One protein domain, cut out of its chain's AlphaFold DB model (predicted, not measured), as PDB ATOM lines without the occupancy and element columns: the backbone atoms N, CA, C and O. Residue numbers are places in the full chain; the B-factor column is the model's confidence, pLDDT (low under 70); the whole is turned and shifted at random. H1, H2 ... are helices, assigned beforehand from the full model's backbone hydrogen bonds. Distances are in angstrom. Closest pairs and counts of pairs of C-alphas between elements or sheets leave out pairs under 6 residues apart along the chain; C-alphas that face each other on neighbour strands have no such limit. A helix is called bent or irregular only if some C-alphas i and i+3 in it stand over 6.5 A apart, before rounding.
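AT A GLANCE: This is residues 115 to 205 of the 208 residues of an uncharacterized protein of Daedalea quercina L-15889 (UniProt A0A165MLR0). This is a compact, rounded body with little regular structure: after unnamed residues 115 to 136, short helices H1, H2 and H3 cluster in a triangle, and the looping residues 165 to 197 lead to a separate short helix, H4. Of 91 printed residues, 32 are in these four helices, with no named strand: all helix. The radius of gyration of the C-alphas is 13.2 A; the spans are 33 by 32 by 23 A.

HOW THE PARTS SIT: H1, residues 137 to 143, and H2, residues 146 to 154, form a helical hairpin, opposite ways at a shallow tilt of 16 degrees; they only just touch, with 3 pairs of C-alphas within 8 A, the closest being Arg 141 and Phe 152, 6.9 A. H3, residues 156 to 164, touches H1, the closest C-alphas being Ile 137 and Pro 156, 6.3 A. H2 and H3 only just touch, with 3 such pairs, only at the corner; their closest C-alphas are Phe 152 and Phe 159, 5.5 A. H4, residues 198 to 204, is apart from H1, H2 and H3. Every O i to N i+4 pair is within hydrogen-bond range in H1, H3 and H4, and 3 of 5 in H2.

IN THESE COORDINATES: H1 begins at C-alpha 137 (187.618, 245.536, 121.932). H2 spans 13.7 A and is irregular, C-alphas 147 and 150 being 7.4 A apart; H3 spans 12.4 A. H4 ends at C-alpha 204 (197.407, 226.862, 108.054).

THE WHOLE: The printed part has no cut. The link from H3 to H4 is long. Confidence is under 70 at residues 116 to 122 and 203 to 205.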
ATOM      1  N   PRO A 115     196.894 239.840 114.951       71.25
ATOM      2  CA  PRO A 115     197.871 240.891 114.727       71.25
ATOM      3  C   PRO A 115     197.728 241.970 115.803       71.25
ATOM      4  O   PRO A 115     196.619 242.364 116.167       71.25
ATOM      5  N   SER A 116     198.860 242.476 116.293       65.62
ATOM      6  CA  SER A 116     198.855 243.675 117.129       65.62
ATOM      7  C   SER A 116     198.376 244.863 116.292       65.62
ATOM      8  O   SER A 116     198.873 245.071 115.184       65.62
ATOM      9  N   LYS A 117     197.426 245.646 116.810       65.44
ATOM     10  CA  LYS A 117     197.055 246.944 116.236       65.44
ATOM     11  C   LYS A 117     197.535 248.054 117.177       65.44
ATOM     12  O   LYS A 117     197.130 248.026 118.337       65.44
ATOM     13  N   PRO A 118     198.352 249.017 116.705       64.25
ATOM     14  CA  PRO A 118     198.888 250.097 117.540       64.25
ATOM     15  C   PRO A 118     197.810 250.909 118.268       64.25
ATOM     16  O   PRO A 118     198.024 251.335 119.398       64.25
ATOM     17  N   ASP A 119     196.644 251.068 117.637       66.81
ATOM     18  CA  ASP A 119     195.538 251.891 118.140       66.81
ATOM     19  C   ASP A 119     194.695 251.201 119.227       66.81
ATOM     20  O   ASP A 119     193.765 251.800 119.765       66.81
ATOM     21  N   PHE A 120     194.995 249.942 119.570       62.91
ATOM     22  CA  PHE A 120     194.268 249.188 120.590       62.91
ATOM     23  C   PHE A 120     195.209 248.641 121.679       62.91
ATOM     24  O   PHE A 120     196.357 248.295 121.393       62.91
ATOM     25  N   PRO A 121     194.741 248.500 122.938       65.75
ATOM     26  CA  PRO A 121     195.552 247.940 124.018       65.75
ATOM     27  C   PRO A 121     196.073 246.541 123.679       65.75
ATOM     28  O   PRO A 121     195.300 245.682 123.264       65.75
ATOM     29  N   ALA A 122     197.366 246.289 123.899       67.06
ATOM     30  CA  ALA A 122     197.987 245.007 123.574       67.06
ATOM     31  C   ALA A 122     197.234 243.820 124.210       67.06
ATOM     32  O   ALA A 122     197.083 243.733 125.432       67.06
ATOM     33  N   LEU A 123     196.788 242.877 123.376       73.00
ATOM     34  CA  LEU A 123     196.102 241.677 123.837       73.00
ATOM     35  C   LEU A 123     197.119 240.705 124.439       73.00
ATOM     36  O   LEU A 123     197.935 240.113 123.731       73.00
ATOM     37  N   ARG A 124     197.062 240.505 125.756       77.56
ATOM     38  CA  ARG A 124     197.915 239.507 126.407       77.56
ATOM     39  C   ARG A 124     197.541 238.093 125.950       77.56
ATOM     40  O   ARG A 124     196.369 237.729 125.910       77.56
ATOM     41  N   ILE A 125     198.534 237.252 125.668       75.69
ATOM     42  CA  ILE A 125     198.308 235.871 125.199       75.69
ATOM     43  C   ILE A 125     197.634 234.968 126.249       75.69
ATOM     44  O   ILE A 125     197.011 233.966 125.898       75.69
ATOM     45  N   ASP A 126     197.740 235.326 127.531       76.38
ATOM     46  CA  ASP A 126     197.181 234.620 128.688       76.38
ATOM     47  C   ASP A 126     195.803 235.154 129.113       76.38
ATOM     48  O   ASP A 126     195.281 234.755 130.153       76.38
ATOM     49  N   HIS A 127     195.179 236.021 128.305       81.25
ATOM     50  CA  HIS A 127     193.906 236.647 128.655       81.25
ATOM     51  C   HIS A 127     192.828 235.605 128.984       81.25
ATOM     52  O   HIS A 127     192.571 234.692 128.192       81.25
ATOM     53  N   GLU A 128     192.147 235.742 130.120       85.94
ATOM     54  CA  GLU A 128     191.090 234.812 130.538       85.94
ATOM     55  C   GLU A 128     189.970 234.717 129.493       85.94
ATOM     56  O   GLU A 128     189.539 235.738 128.958       85.94
ATOM     57  N   LYS A 129     189.451 233.504 129.235       84.00
ATOM     58  CA  LYS A 129     188.414 233.254 128.211       84.00
ATOM     59  C   LYS A 129     187.196 234.172 128.370       84.00
ATOM     60  O   LYS A 129     186.686 234.661 127.369       84.00
ATOM     61  N   VAL A 130     186.739 234.381 129.607       89.50
ATOM     62  CA  VAL A 130     185.540 235.183 129.918       89.50
ATOM     63  C   VAL A 130     185.700 236.654 129.546       89.50
ATOM     64  O   VAL A 130     184.717 237.323 129.268       89.50
ATOM     65  N   LYS A 131     186.942 237.135 129.467       89.62
ATOM     66  CA  LYS A 131     187.271 238.505 129.079       89.62
ATOM     67  C   LYS A 131     187.614 238.632 127.584       89.62
ATOM     68  O   LYS A 131     188.132 239.655 127.169       89.62
ATOM     69  N   ARG A 132     187.393 237.587 126.776       89.50
ATOM     70  CA  ARG A 132     187.543 237.610 125.307       89.50
ATOM     71  C   ARG A 132     186.170 237.808 124.653       89.50
ATOM     72  O   ARG A 132     185.143 237.858 125.329       89.50
ATOM     73  N   GLY A 133     186.136 237.851 123.325       91.50
ATOM     74  CA  GLY A 133     184.899 238.093 122.584       91.50
ATOM     75  C   GLY A 133     184.544 239.575 122.592       91.50
ATOM     76  O   GLY A 133     185.444 240.411 122.599       91.50
ATOM     77  N   PHE A 134     183.255 239.898 122.675       95.00
ATOM     78  CA  PHE A 134     182.787 241.278 122.856       95.00
ATOM     79  C   PHE A 134     183.067 241.853 124.259       95.00
ATOM     80  O   PHE A 134     182.840 243.030 124.486       95.00
ATOM     81  N   ASN A 135     183.647 241.081 125.190       93.75
ATOM     82  CA  ASN A 135     184.167 241.621 126.459       93.75
ATOM     83  C   ASN A 135     185.539 242.317 126.313       93.75
ATOM     84  O   ASN A 135     186.083 242.804 127.300       93.75
ATOM     85  N   HIS A 136     186.128 242.335 125.111       90.62
ATOM     86  CA  HIS A 136     187.388 243.024 124.832       90.62
ATOM     87  C   HIS A 136     187.406 243.545 123.397       90.62
ATOM     88  O   HIS A 136     187.206 242.781 122.456       90.62
ATOM     89  N   ILE A 137     187.738 244.826 123.215       91.75
ATOM     90  CA  ILE A 137     187.618 245.536 121.932       91.75
ATOM     91  C   ILE A 137     188.336 244.812 120.781       91.75
ATOM     92  O   ILE A 137     187.715 244.554 119.758       91.75
ATOM     93  N   ILE A 138     189.604 244.406 120.946       89.31
ATOM     94  CA  ILE A 138     190.349 243.698 119.878       89.31
ATOM     95  C   ILE A 138     189.661 242.395 119.455       89.31
ATOM     96  O   ILE A 138     189.409 242.179 118.271       89.31
ATOM     97  N   THR A 139     189.347 241.509 120.405       91.06
ATOM     98  CA  THR A 139     188.702 240.234 120.069       91.06
ATOM     99  C   THR A 139     187.280 240.434 119.557       91.06
ATOM    100  O   THR A 139     186.847 239.683 118.689       91.06
ATOM    101  N   GLY A 140     186.578 241.456 120.052       93.75
ATOM    102  CA  GLY A 140     185.256 241.857 119.585       93.75
ATOM    103  C   GLY A 140     185.296 242.335 118.140       93.75
ATOM    104  O   GLY A 140     184.512 241.854 117.333       93.75
ATOM    105  N   ARG A 141     186.272 243.175 117.773       93.19
ATOM    106  CA  ARG A 141     186.451 243.661 116.399       93.19
ATOM    107  C   ARG A 141     186.662 242.514 115.420       93.19
ATOM    108  O   ARG A 141     186.063 242.500 114.353       93.19
ATOM    109  N   HIS A 142     187.500 241.541 115.782       91.50
ATOM    110  CA  HIS A 142     187.756 240.378 114.930       91.50
ATOM    111  C   HIS A 142     186.521 239.491 114.742       91.50
ATOM    112  O   HIS A 142     186.349 238.937 113.659       91.50
ATOM    113  N   LEU A 143     185.684 239.347 115.774       93.44
ATOM    114  CA  LEU A 143     184.458 238.541 115.737       93.44
ATOM    115  C   LEU A 143     183.237 239.299 115.204       93.44
ATOM    116  O   LEU A 143     182.242 238.662 114.867       93.44
ATOM    117  N   CYS A 144     183.301 240.627 115.133       95.94
ATOM    118  CA  CYS A 144     182.267 241.456 114.536       95.94
ATOM    119  C   CYS A 144     182.018 241.005 113.091       95.94
ATOM    120  O   CYS A 144     182.992 240.797 112.364       95.94
ATOM    121  N   PRO A 145     180.758 240.856 112.647       96.50
ATOM    122  CA  PRO A 145     180.442 240.677 111.237       96.50
ATOM    123  C   PRO A 145     181.169 241.688 110.356       96.50
ATOM    124  O   PRO A 145     181.169 242.881 110.658       96.50
ATOM    125  N   ALA A 146     181.754 241.229 109.250       95.75
ATOM    126  CA  ALA A 146     182.488 242.118 108.345       95.75
ATOM    127  C   ALA A 146     181.605 243.266 107.813       95.75
ATOM    128  O   ALA A 146     182.059 244.403 107.710       95.75
ATOM    129  N   SER A 147     180.317 242.991 107.587       95.25
ATOM    130  CA  SER A 147     179.298 243.975 107.199       95.25
ATOM    131  C   SER A 147     179.006 245.041 108.258       95.25
ATOM    132  O   SER A 147     178.588 246.143 107.916       95.25
ATOM    133  N   LEU A 148     179.214 244.728 109.539       96.25
ATOM    134  CA  LEU A 148     178.974 245.629 110.669       96.25
ATOM    135  C   LEU A 148     180.261 246.277 111.188       96.25
ATOM    136  O   LEU A 148     180.210 247.091 112.112       96.25
ATOM    137  N   LEU A 149     181.411 245.950 110.597       94.94
ATOM    138  CA  LEU A 149     182.705 246.479 111.005       94.94
ATOM    139  C   LEU A 149     182.775 248.020 110.971       94.94
ATOM    140  O   LEU A 149     183.314 248.576 111.924       94.94
ATOM    141  N   PRO A 150     182.169 248.737 109.996       94.25
ATOM    142  CA  PRO A 150     182.107 250.202 110.043       94.25
ATOM    143  C   PRO A 150     181.370 250.742 111.280       94.25
ATOM    144  O   PRO A 150     181.811 251.713 111.893       94.25
ATOM    145  N   ASN A 151     180.278 250.087 111.692       95.50
ATOM    146  CA  ASN A 151     179.528 250.471 112.893       95.50
ATOM    147  C   ASN A 151     180.347 250.204 114.161       95.50
ATOM    148  O   ASN A 151     180.336 251.014 115.087       95.50
ATOM    149  N   PHE A 152     181.069 249.080 114.186       95.94
ATOM    150  CA  PHE A 152     181.997 248.754 115.262       95.94
ATOM    151  C   PHE A 152     183.095 249.817 115.374       95.94
ATOM    152  O   PHE A 152     183.302 250.360 116.455       95.94
ATOM    153  N   ASP A 153     183.773 250.142 114.271       93.69
ATOM    154  CA  ASP A 153     184.917 251.061 114.261       93.69
ATOM    155  C   ASP A 153     184.521 252.503 114.624       93.69
ATOM    156  O   ASP A 153     185.317 253.219 115.230       93.69
ATOM    157  N   ASN A 154     183.277 252.913 114.347       95.44
ATOM    158  CA  ASN A 154     182.754 254.216 114.765       95.44
ATOM    159  C   ASN A 154     182.605 254.350 116.292       95.44
ATOM    160  O   ASN A 154     182.772 255.437 116.845       95.44
ATOM    161  N   SER A 155     182.239 253.278 117.002       95.06
ATOM    162  CA  SER A 155     182.054 253.306 118.463       95.06
ATOM    163  C   SER A 155     182.306 251.928 119.099       95.06
ATOM    164  O   SER A 155     181.355 251.268 119.530       95.06
ATOM    165  N   PRO A 156     183.577 251.489 119.218       94.69
ATOM    166  CA  PRO A 156     183.910 250.103 119.568       94.69
ATOM    167  C   PRO A 156     183.363 249.638 120.918       94.69
ATOM    168  O   PRO A 156     182.831 248.535 121.035       94.69
ATOM    169  N   GLN A 157     183.480 250.485 121.944       95.62
ATOM    170  CA  GLN A 157     183.018 250.160 123.294       95.62
ATOM    171  C   GLN A 157     181.492 250.006 123.336       95.62
ATOM    172  O   GLN A 157     180.986 249.001 123.832       95.62
ATOM    173  N   HIS A 158     180.773 250.959 122.739       97.06
ATOM    174  CA  HIS A 158     179.317 250.924 122.664       97.06
ATOM    175  C   HIS A 158     178.824 249.708 121.868       97.06
ATOM    176  O   HIS A 158     177.941 248.994 122.330       97.06
ATOM    177  N   PHE A 159     179.438 249.404 120.720       97.62
ATOM    178  CA  PHE A 159     179.066 248.229 119.929       97.62
ATOM    179  C   PHE A 159     179.209 246.934 120.736       97.62
ATOM    180  O   PHE A 159     178.313 246.092 120.720       97.62
ATOM    181  N   CYS A 160     180.324 246.766 121.456       97.19
ATOM    182  CA  CYS A 160     180.544 245.612 122.325       97.19
ATOM    183  C   CYS A 160     179.448 245.471 123.397       97.19
ATOM    184  O   CYS A 160     178.947 244.368 123.610       97.19
ATOM    185  N   GLU A 161     179.052 246.570 124.043       97.62
ATOM    186  CA  GLU A 161     177.980 246.591 125.048       97.62
ATOM    187  C   GLU A 161     176.619 246.209 124.450       97.62
ATOM    188  O   GLU A 161     175.914 245.367 125.009       97.62
ATOM    189  N   GLU A 162     176.272 246.760 123.284       97.88
ATOM    190  CA  GLU A 162     175.037 246.432 122.564       97.88
ATOM    191  C   GLU A 162     175.013 244.968 122.103       97.88
ATOM    192  O   GLU A 162     173.990 244.289 122.222       97.88
ATOM    193  N   ALA A 163     176.143 244.452 121.614       96.69
ATOM    194  CA  ALA A 163     176.279 243.058 121.202       96.69
ATOM    195  C   ALA A 163     176.121 242.099 122.393       96.69
ATOM    196  O   ALA A 163     175.386 241.117 122.298       96.69
ATOM    197  N   LEU A 164     176.749 242.397 123.537       96.38
ATOM    198  CA  LEU A 164     176.601 241.609 124.769       96.38
ATOM    199  C   LEU A 164     175.177 241.665 125.332       96.38
ATOM    200  O   LEU A 164     174.701 240.677 125.891       96.38
ATOM    201  N   ALA A 165     174.486 242.792 125.163       97.06
ATOM    202  CA  ALA A 165     173.085 242.944 125.537       97.06
ATOM    203  C   ALA A 165     172.103 242.293 124.542       97.06
ATOM    204  O   ALA A 165     170.895 242.331 124.775       97.06
ATOM    205  N   GLY A 166     172.593 241.720 123.434       95.12
ATOM    206  CA  GLY A 166     171.766 241.108 122.390       95.12
ATOM    207  C   GLY A 166     170.996 242.112 121.525       95.12
ATOM    208  O   GLY A 166     170.050 241.727 120.841       95.12
ATOM    209  N   ARG A 167     171.377 243.397 121.556       96.75
ATOM    210  CA  ARG A 167     170.753 244.472 120.765       96.75
ATOM    211  C   ARG A 167     171.312 244.566 119.345       96.75
ATOM    212  O   ARG A 167     170.629 245.061 118.454       96.75
ATOM    213  N   VAL A 168     172.506 244.018 119.107       95.69
ATOM    214  CA  VAL A 168     173.031 243.770 117.757       95.69
ATOM    215  C   VAL A 168     172.697 242.335 117.356       95.69
ATOM    216  O   VAL A 168     173.184 241.389 117.974       95.69
ATOM    217  N   GLN A 169     171.886 242.154 116.309       93.50
ATOM    218  CA  GLN A 169     171.625 240.819 115.772       93.50
ATOM    219  C   GLN A 169     172.814 240.323 114.947       93.50
ATOM    220  O   GLN A 169     173.117 240.858 113.884       93.50
ATOM    221  N   ILE A 170     173.463 239.271 115.441       93.25
ATOM    222  CA  ILE A 170     174.554 238.568 114.768       93.25
ATOM    223  C   ILE A 170     174.109 237.112 114.587       93.25
ATOM    224  O   ILE A 170     174.110 236.335 115.543       93.25
ATOM    225  N   THR A 171     173.664 236.761 113.378       90.31
ATOM    226  CA  THR A 171     173.250 235.396 113.000       90.31
ATOM    227  C   THR A 171     174.420 234.584 112.433       90.31
ATOM    228  O   THR A 171     175.504 235.115 112.191       90.31
ATOM    229  N   ALA A 172     174.201 233.284 112.213       88.06
ATOM    230  CA  ALA A 172     175.197 232.386 111.627       88.06
ATOM    231  C   ALA A 172     175.559 232.727 110.166       88.06
ATOM    232  O   ALA A 172     176.601 232.283 109.691       88.06
ATOM    233  N   ASP A 173     174.737 233.529 109.485       89.12
ATOM    234  CA  ASP A 173     174.968 233.958 108.098       89.12
ATOM    235  C   ASP A 173     176.067 235.024 107.997       89.12
ATOM    236  O   ASP A 173     176.622 235.272 106.928       89.12
ATOM    237  N   TYR A 174     176.405 235.668 109.118       91.44
ATOM    238  CA  TYR A 174     177.445 236.680 109.154       91.44
ATOM    239  C   TYR A 174     178.814 236.062 109.405       91.44
ATOM    240  O   TYR A 174     179.137 235.629 110.514       91.44
ATOM    241  N   LEU A 175     179.673 236.125 108.391       93.88
ATOM    242  CA  LEU A 175     181.082 235.825 108.585       93.88
ATOM    243  C   LEU A 175     181.785 236.959 109.358       93.88
ATOM    244  O   LEU A 175     181.583 238.146 109.067       93.88
ATOM    245  N   PRO A 176     182.635 236.608 110.336       94.62
ATOM    246  CA  PRO A 176     183.357 237.576 111.149       94.62
ATOM    247  C   PRO A 176     184.442 238.292 110.336       94.62
ATOM    248  O   PRO A 176     184.997 237.737 109.387       94.62
ATOM    249  N   ALA A 177     184.811 239.501 110.749       94.19
ATOM    250  CA  ALA A 177     185.813 240.336 110.091       94.19
ATOM    251  C   ALA A 177     187.165 239.628 109.936       94.19
ATOM    252  O   ALA A 177     187.829 239.797 108.916       94.19
ATOM    253  N   PHE A 178     187.563 238.778 110.895       90.94
ATOM    254  CA  PHE A 178     188.805 238.009 110.769       90.94
ATOM    255  C   PHE A 178     188.809 237.042 109.580       90.94
ATOM    256  O   PHE A 178     189.880 236.557 109.233       90.94
ATOM    257  N   ALA A 179     187.665 236.719 108.970       93.25
ATOM    258  CA  ALA A 179     187.611 235.851 107.799       93.25
ATOM    259  C   ALA A 179     188.150 236.533 106.530       93.25
ATOM    260  O   ALA A 179     188.551 235.840 105.599       93.25
ATOM    261  N   TYR A 180     188.221 237.863 106.505       94.06
ATOM    262  CA  TYR A 180     188.574 238.642 105.321       94.06
ATOM    263  C   TYR A 180     189.928 239.339 105.493       94.06
ATOM    264  O   TYR A 180     190.317 239.681 106.614       94.06
ATOM    265  N   PRO A 181     190.671 239.587 104.400       91.94
ATOM    266  CA  PRO A 181     191.678 240.642 104.392       91.94
ATOM    267  C   PRO A 181     191.051 241.992 104.784       91.94
ATOM    268  O   PRO A 181     189.874 242.242 104.513       91.94
ATOM    269  N   GLU A 182     191.824 242.875 105.421       88.62
ATOM    270  CA  GLU A 182     191.323 244.196 105.831       88.62
ATOM    271  C   GLU A 182     190.811 244.972 104.601       88.62
ATOM    272  O   GLU A 182     191.508 245.077 103.593       88.62
ATOM    273  N   GLY A 183     189.576 245.480 104.675       89.81
ATOM    274  CA  GLY A 183     188.937 246.237 103.592       89.81
ATOM    275  C   GLY A 183     188.453 245.417 102.388       89.81
ATOM    276  O   GLY A 183     187.923 246.005 101.454       89.81
ATOM    277  N   ALA A 184     188.596 244.087 102.394       93.69
ATOM    278  CA  ALA A 184     188.234 243.236 101.253       93.69
ATOM    279  C   ALA A 184     186.794 242.692 101.287       93.69
ATOM    280  O   ALA A 184     186.426 241.897 100.427       93.69
ATOM    281  N   TYR A 185     185.985 243.070 102.283       95.38
ATOM    282  CA  TYR A 185     184.592 242.629 102.361       95.38
ATOM    283  C   TYR A 185     183.742 243.312 101.283       95.38
ATOM    284  O   TYR A 185     183.635 244.540 101.264       95.38
ATOM    285  N   ASN A 186     183.100 242.512 100.429       94.19
ATOM    286  CA  ASN A 186     182.161 242.991  99.422       94.19
ATOM    287  C   ASN A 186     180.707 242.717  99.865       94.19
ATOM    288  O   ASN A 186     180.294 241.558  99.912       94.19
ATOM    289  N   PRO A 187     179.882 243.748 100.139       92.19
ATOM    290  CA  PRO A 187     178.487 243.546 100.539       92.19
ATOM    291  C   PRO A 187     177.602 242.967  99.424       92.19
ATOM    292  O   PRO A 187     176.565 242.381  99.725       92.19
ATOM    293  N   ALA A 188     177.984 243.113  98.150       94.06
ATOM    294  CA  ALA A 188     177.261 242.529  97.017       94.06
ATOM    295  C   ALA A 188     177.653 241.063  96.750       94.06
ATOM    296  O   ALA A 188     176.917 240.348  96.072       94.06
ATOM    297  N   ALA A 189     178.796 240.619  97.279       93.25
ATOM    298  CA  ALA A 189     179.312 239.264  97.130       93.25
ATOM    299  C   ALA A 189     180.068 238.864  98.405       93.25
ATOM    300  O   ALA A 189     181.294 238.893  98.446       93.25
ATOM    301  N   ALA A 190     179.331 238.508  99.462       90.81
ATOM    302  CA  ALA A 190     179.913 238.251 100.782       90.81
ATOM    303  C   ALA A 190     180.971 237.133 100.774       90.81
ATOM    304  O   ALA A 190     181.927 237.204 101.530       90.81
ATOM    305  N   ASP A 191     180.856 236.141  99.892       92.25
ATOM    306  CA  ASP A 191     181.840 235.056  99.783       92.25
ATOM    307  C   ASP A 191     183.144 235.490  99.093       92.25
ATOM    308  O   ASP A 191     184.167 234.797  99.157       92.25
ATOM    309  N   GLU A 192     183.142 236.649  98.430       94.12
ATOM    310  CA  GLU A 192     184.329 237.193  97.795       94.12
ATOM    311  C   GLU A 192     185.395 237.489  98.859       94.12
ATOM    312  O   GLU A 192     185.171 238.184  99.845       94.12
ATOM    313  N   HIS A 193     186.580 236.909  98.672       92.50
ATOM    314  CA  HIS A 193     187.703 236.981  99.613       92.50
ATOM    315  C   HIS A 193     187.469 236.382 101.012       92.50
ATOM    316  O   HIS A 193     188.376 236.454 101.849       92.50
ATOM    317  N   ALA A 194     186.330 235.731 101.257       92.69
ATOM    318  CA  ALA A 194     186.090 235.012 102.499       92.69
ATOM    319  C   ALA A 194     187.168 233.939 102.735       92.69
ATOM    320  O   ALA A 194     187.654 233.281 101.814       92.69
ATOM    321  N   LEU A 195     187.554 233.781 104.001       91.56
ATOM    322  CA  LEU A 195     188.592 232.867 104.491       91.56
ATOM    323  C   LEU A 195     190.017 233.130 103.962       91.56
ATOM    324  O   LEU A 195     190.900 232.293 104.148       91.56
ATOM    325  N   LYS A 196     190.279 234.296 103.352       90.69
ATOM    326  CA  LYS A 196     191.602 234.669 102.807       90.69
ATOM    327  C   LYS A 196     192.399 235.621 103.701       90.69
ATOM    328  O   LYS A 196     193.375 236.215 103.248       90.69
ATOM    329  N   SER A 197     191.997 235.811 104.958       89.00
ATOM    330  CA  SER A 197     192.735 236.696 105.862       89.00
ATOM    331  C   SER A 197     194.130 236.148 106.211       89.00
ATOM    332  O   SER A 197     194.317 234.930 106.313       89.00
ATOM    333  N   PRO A 198     195.110 237.026 106.502       84.00
ATOM    334  CA  PRO A 198     196.420 236.601 107.001       84.00
ATOM    335  C   PRO A 198     196.343 235.784 108.297       84.00
ATOM    336  O   PRO A 198     197.173 234.908 108.519       84.00
ATOM    337  N   ILE A 199     195.329 236.033 109.135       83.00
ATOM    338  CA  ILE A 199     195.096 235.283 110.377       83.00
ATOM    339  C   ILE A 199     194.814 233.817 110.046       83.00
ATOM    340  O   ILE A 199     195.467 232.933 110.593       83.00
ATOM    341  N   ILE A 200     193.897 233.544 109.114       82.88
ATOM    342  CA  ILE A 200     193.570 232.172 108.701       82.88
ATOM    343  C   ILE A 200     194.776 231.516 108.021       82.88
ATOM    344  O   ILE A 200     195.123 230.380 108.353       82.88
ATOM    345  N   ALA A 201     195.474 232.250 107.150       79.06
ATOM    346  CA  ALA A 201     196.692 231.759 106.509       79.06
ATOM    347  C   ALA A 201     197.769 231.367 107.540       79.06
ATOM    348  O   ALA A 201     198.358 230.292 107.429       79.06
ATOM    349  N   SER A 202     197.963 232.168 108.592       73.44
ATOM    350  CA  SER A 202     198.954 231.901 109.644       73.44
ATOM    351  C   SER A 202     198.663 230.642 110.469       73.44
ATOM    352  O   SER A 202     199.585 230.022 110.987       73.44
ATOM    353  N   VAL A 203     197.393 230.228 110.560       66.25
ATOM    354  CA  VAL A 203     196.993 228.992 111.253       66.25
ATOM    355  C   VAL A 203     197.205 227.761 110.360       66.25
ATOM    356  O   VAL A 203     197.439 226.669 110.869       66.25
ATOM    357  N   SER A 204     197.154 227.931 109.035       58.28
ATOM    358  CA  SER A 204     197.407 226.862 108.054       58.28
ATOM    359  C   SER A 204     198.895 226.605 107.787       58.28
ATOM    360  O   SER A 204     199.271 225.513 107.372       58.28
ATOM    361  N   GLN A 205     199.750 227.594 108.060       49.88
ATOM    362  CA  GLN A 205     201.201 227.481 107.951       49.88
ATOM    363  C   GLN A 205     201.778 226.905 109.248       49.88
ATOM    364  O   GLN A 205     202.433 227.593 110.028       49.88
TER     365      GLN A 205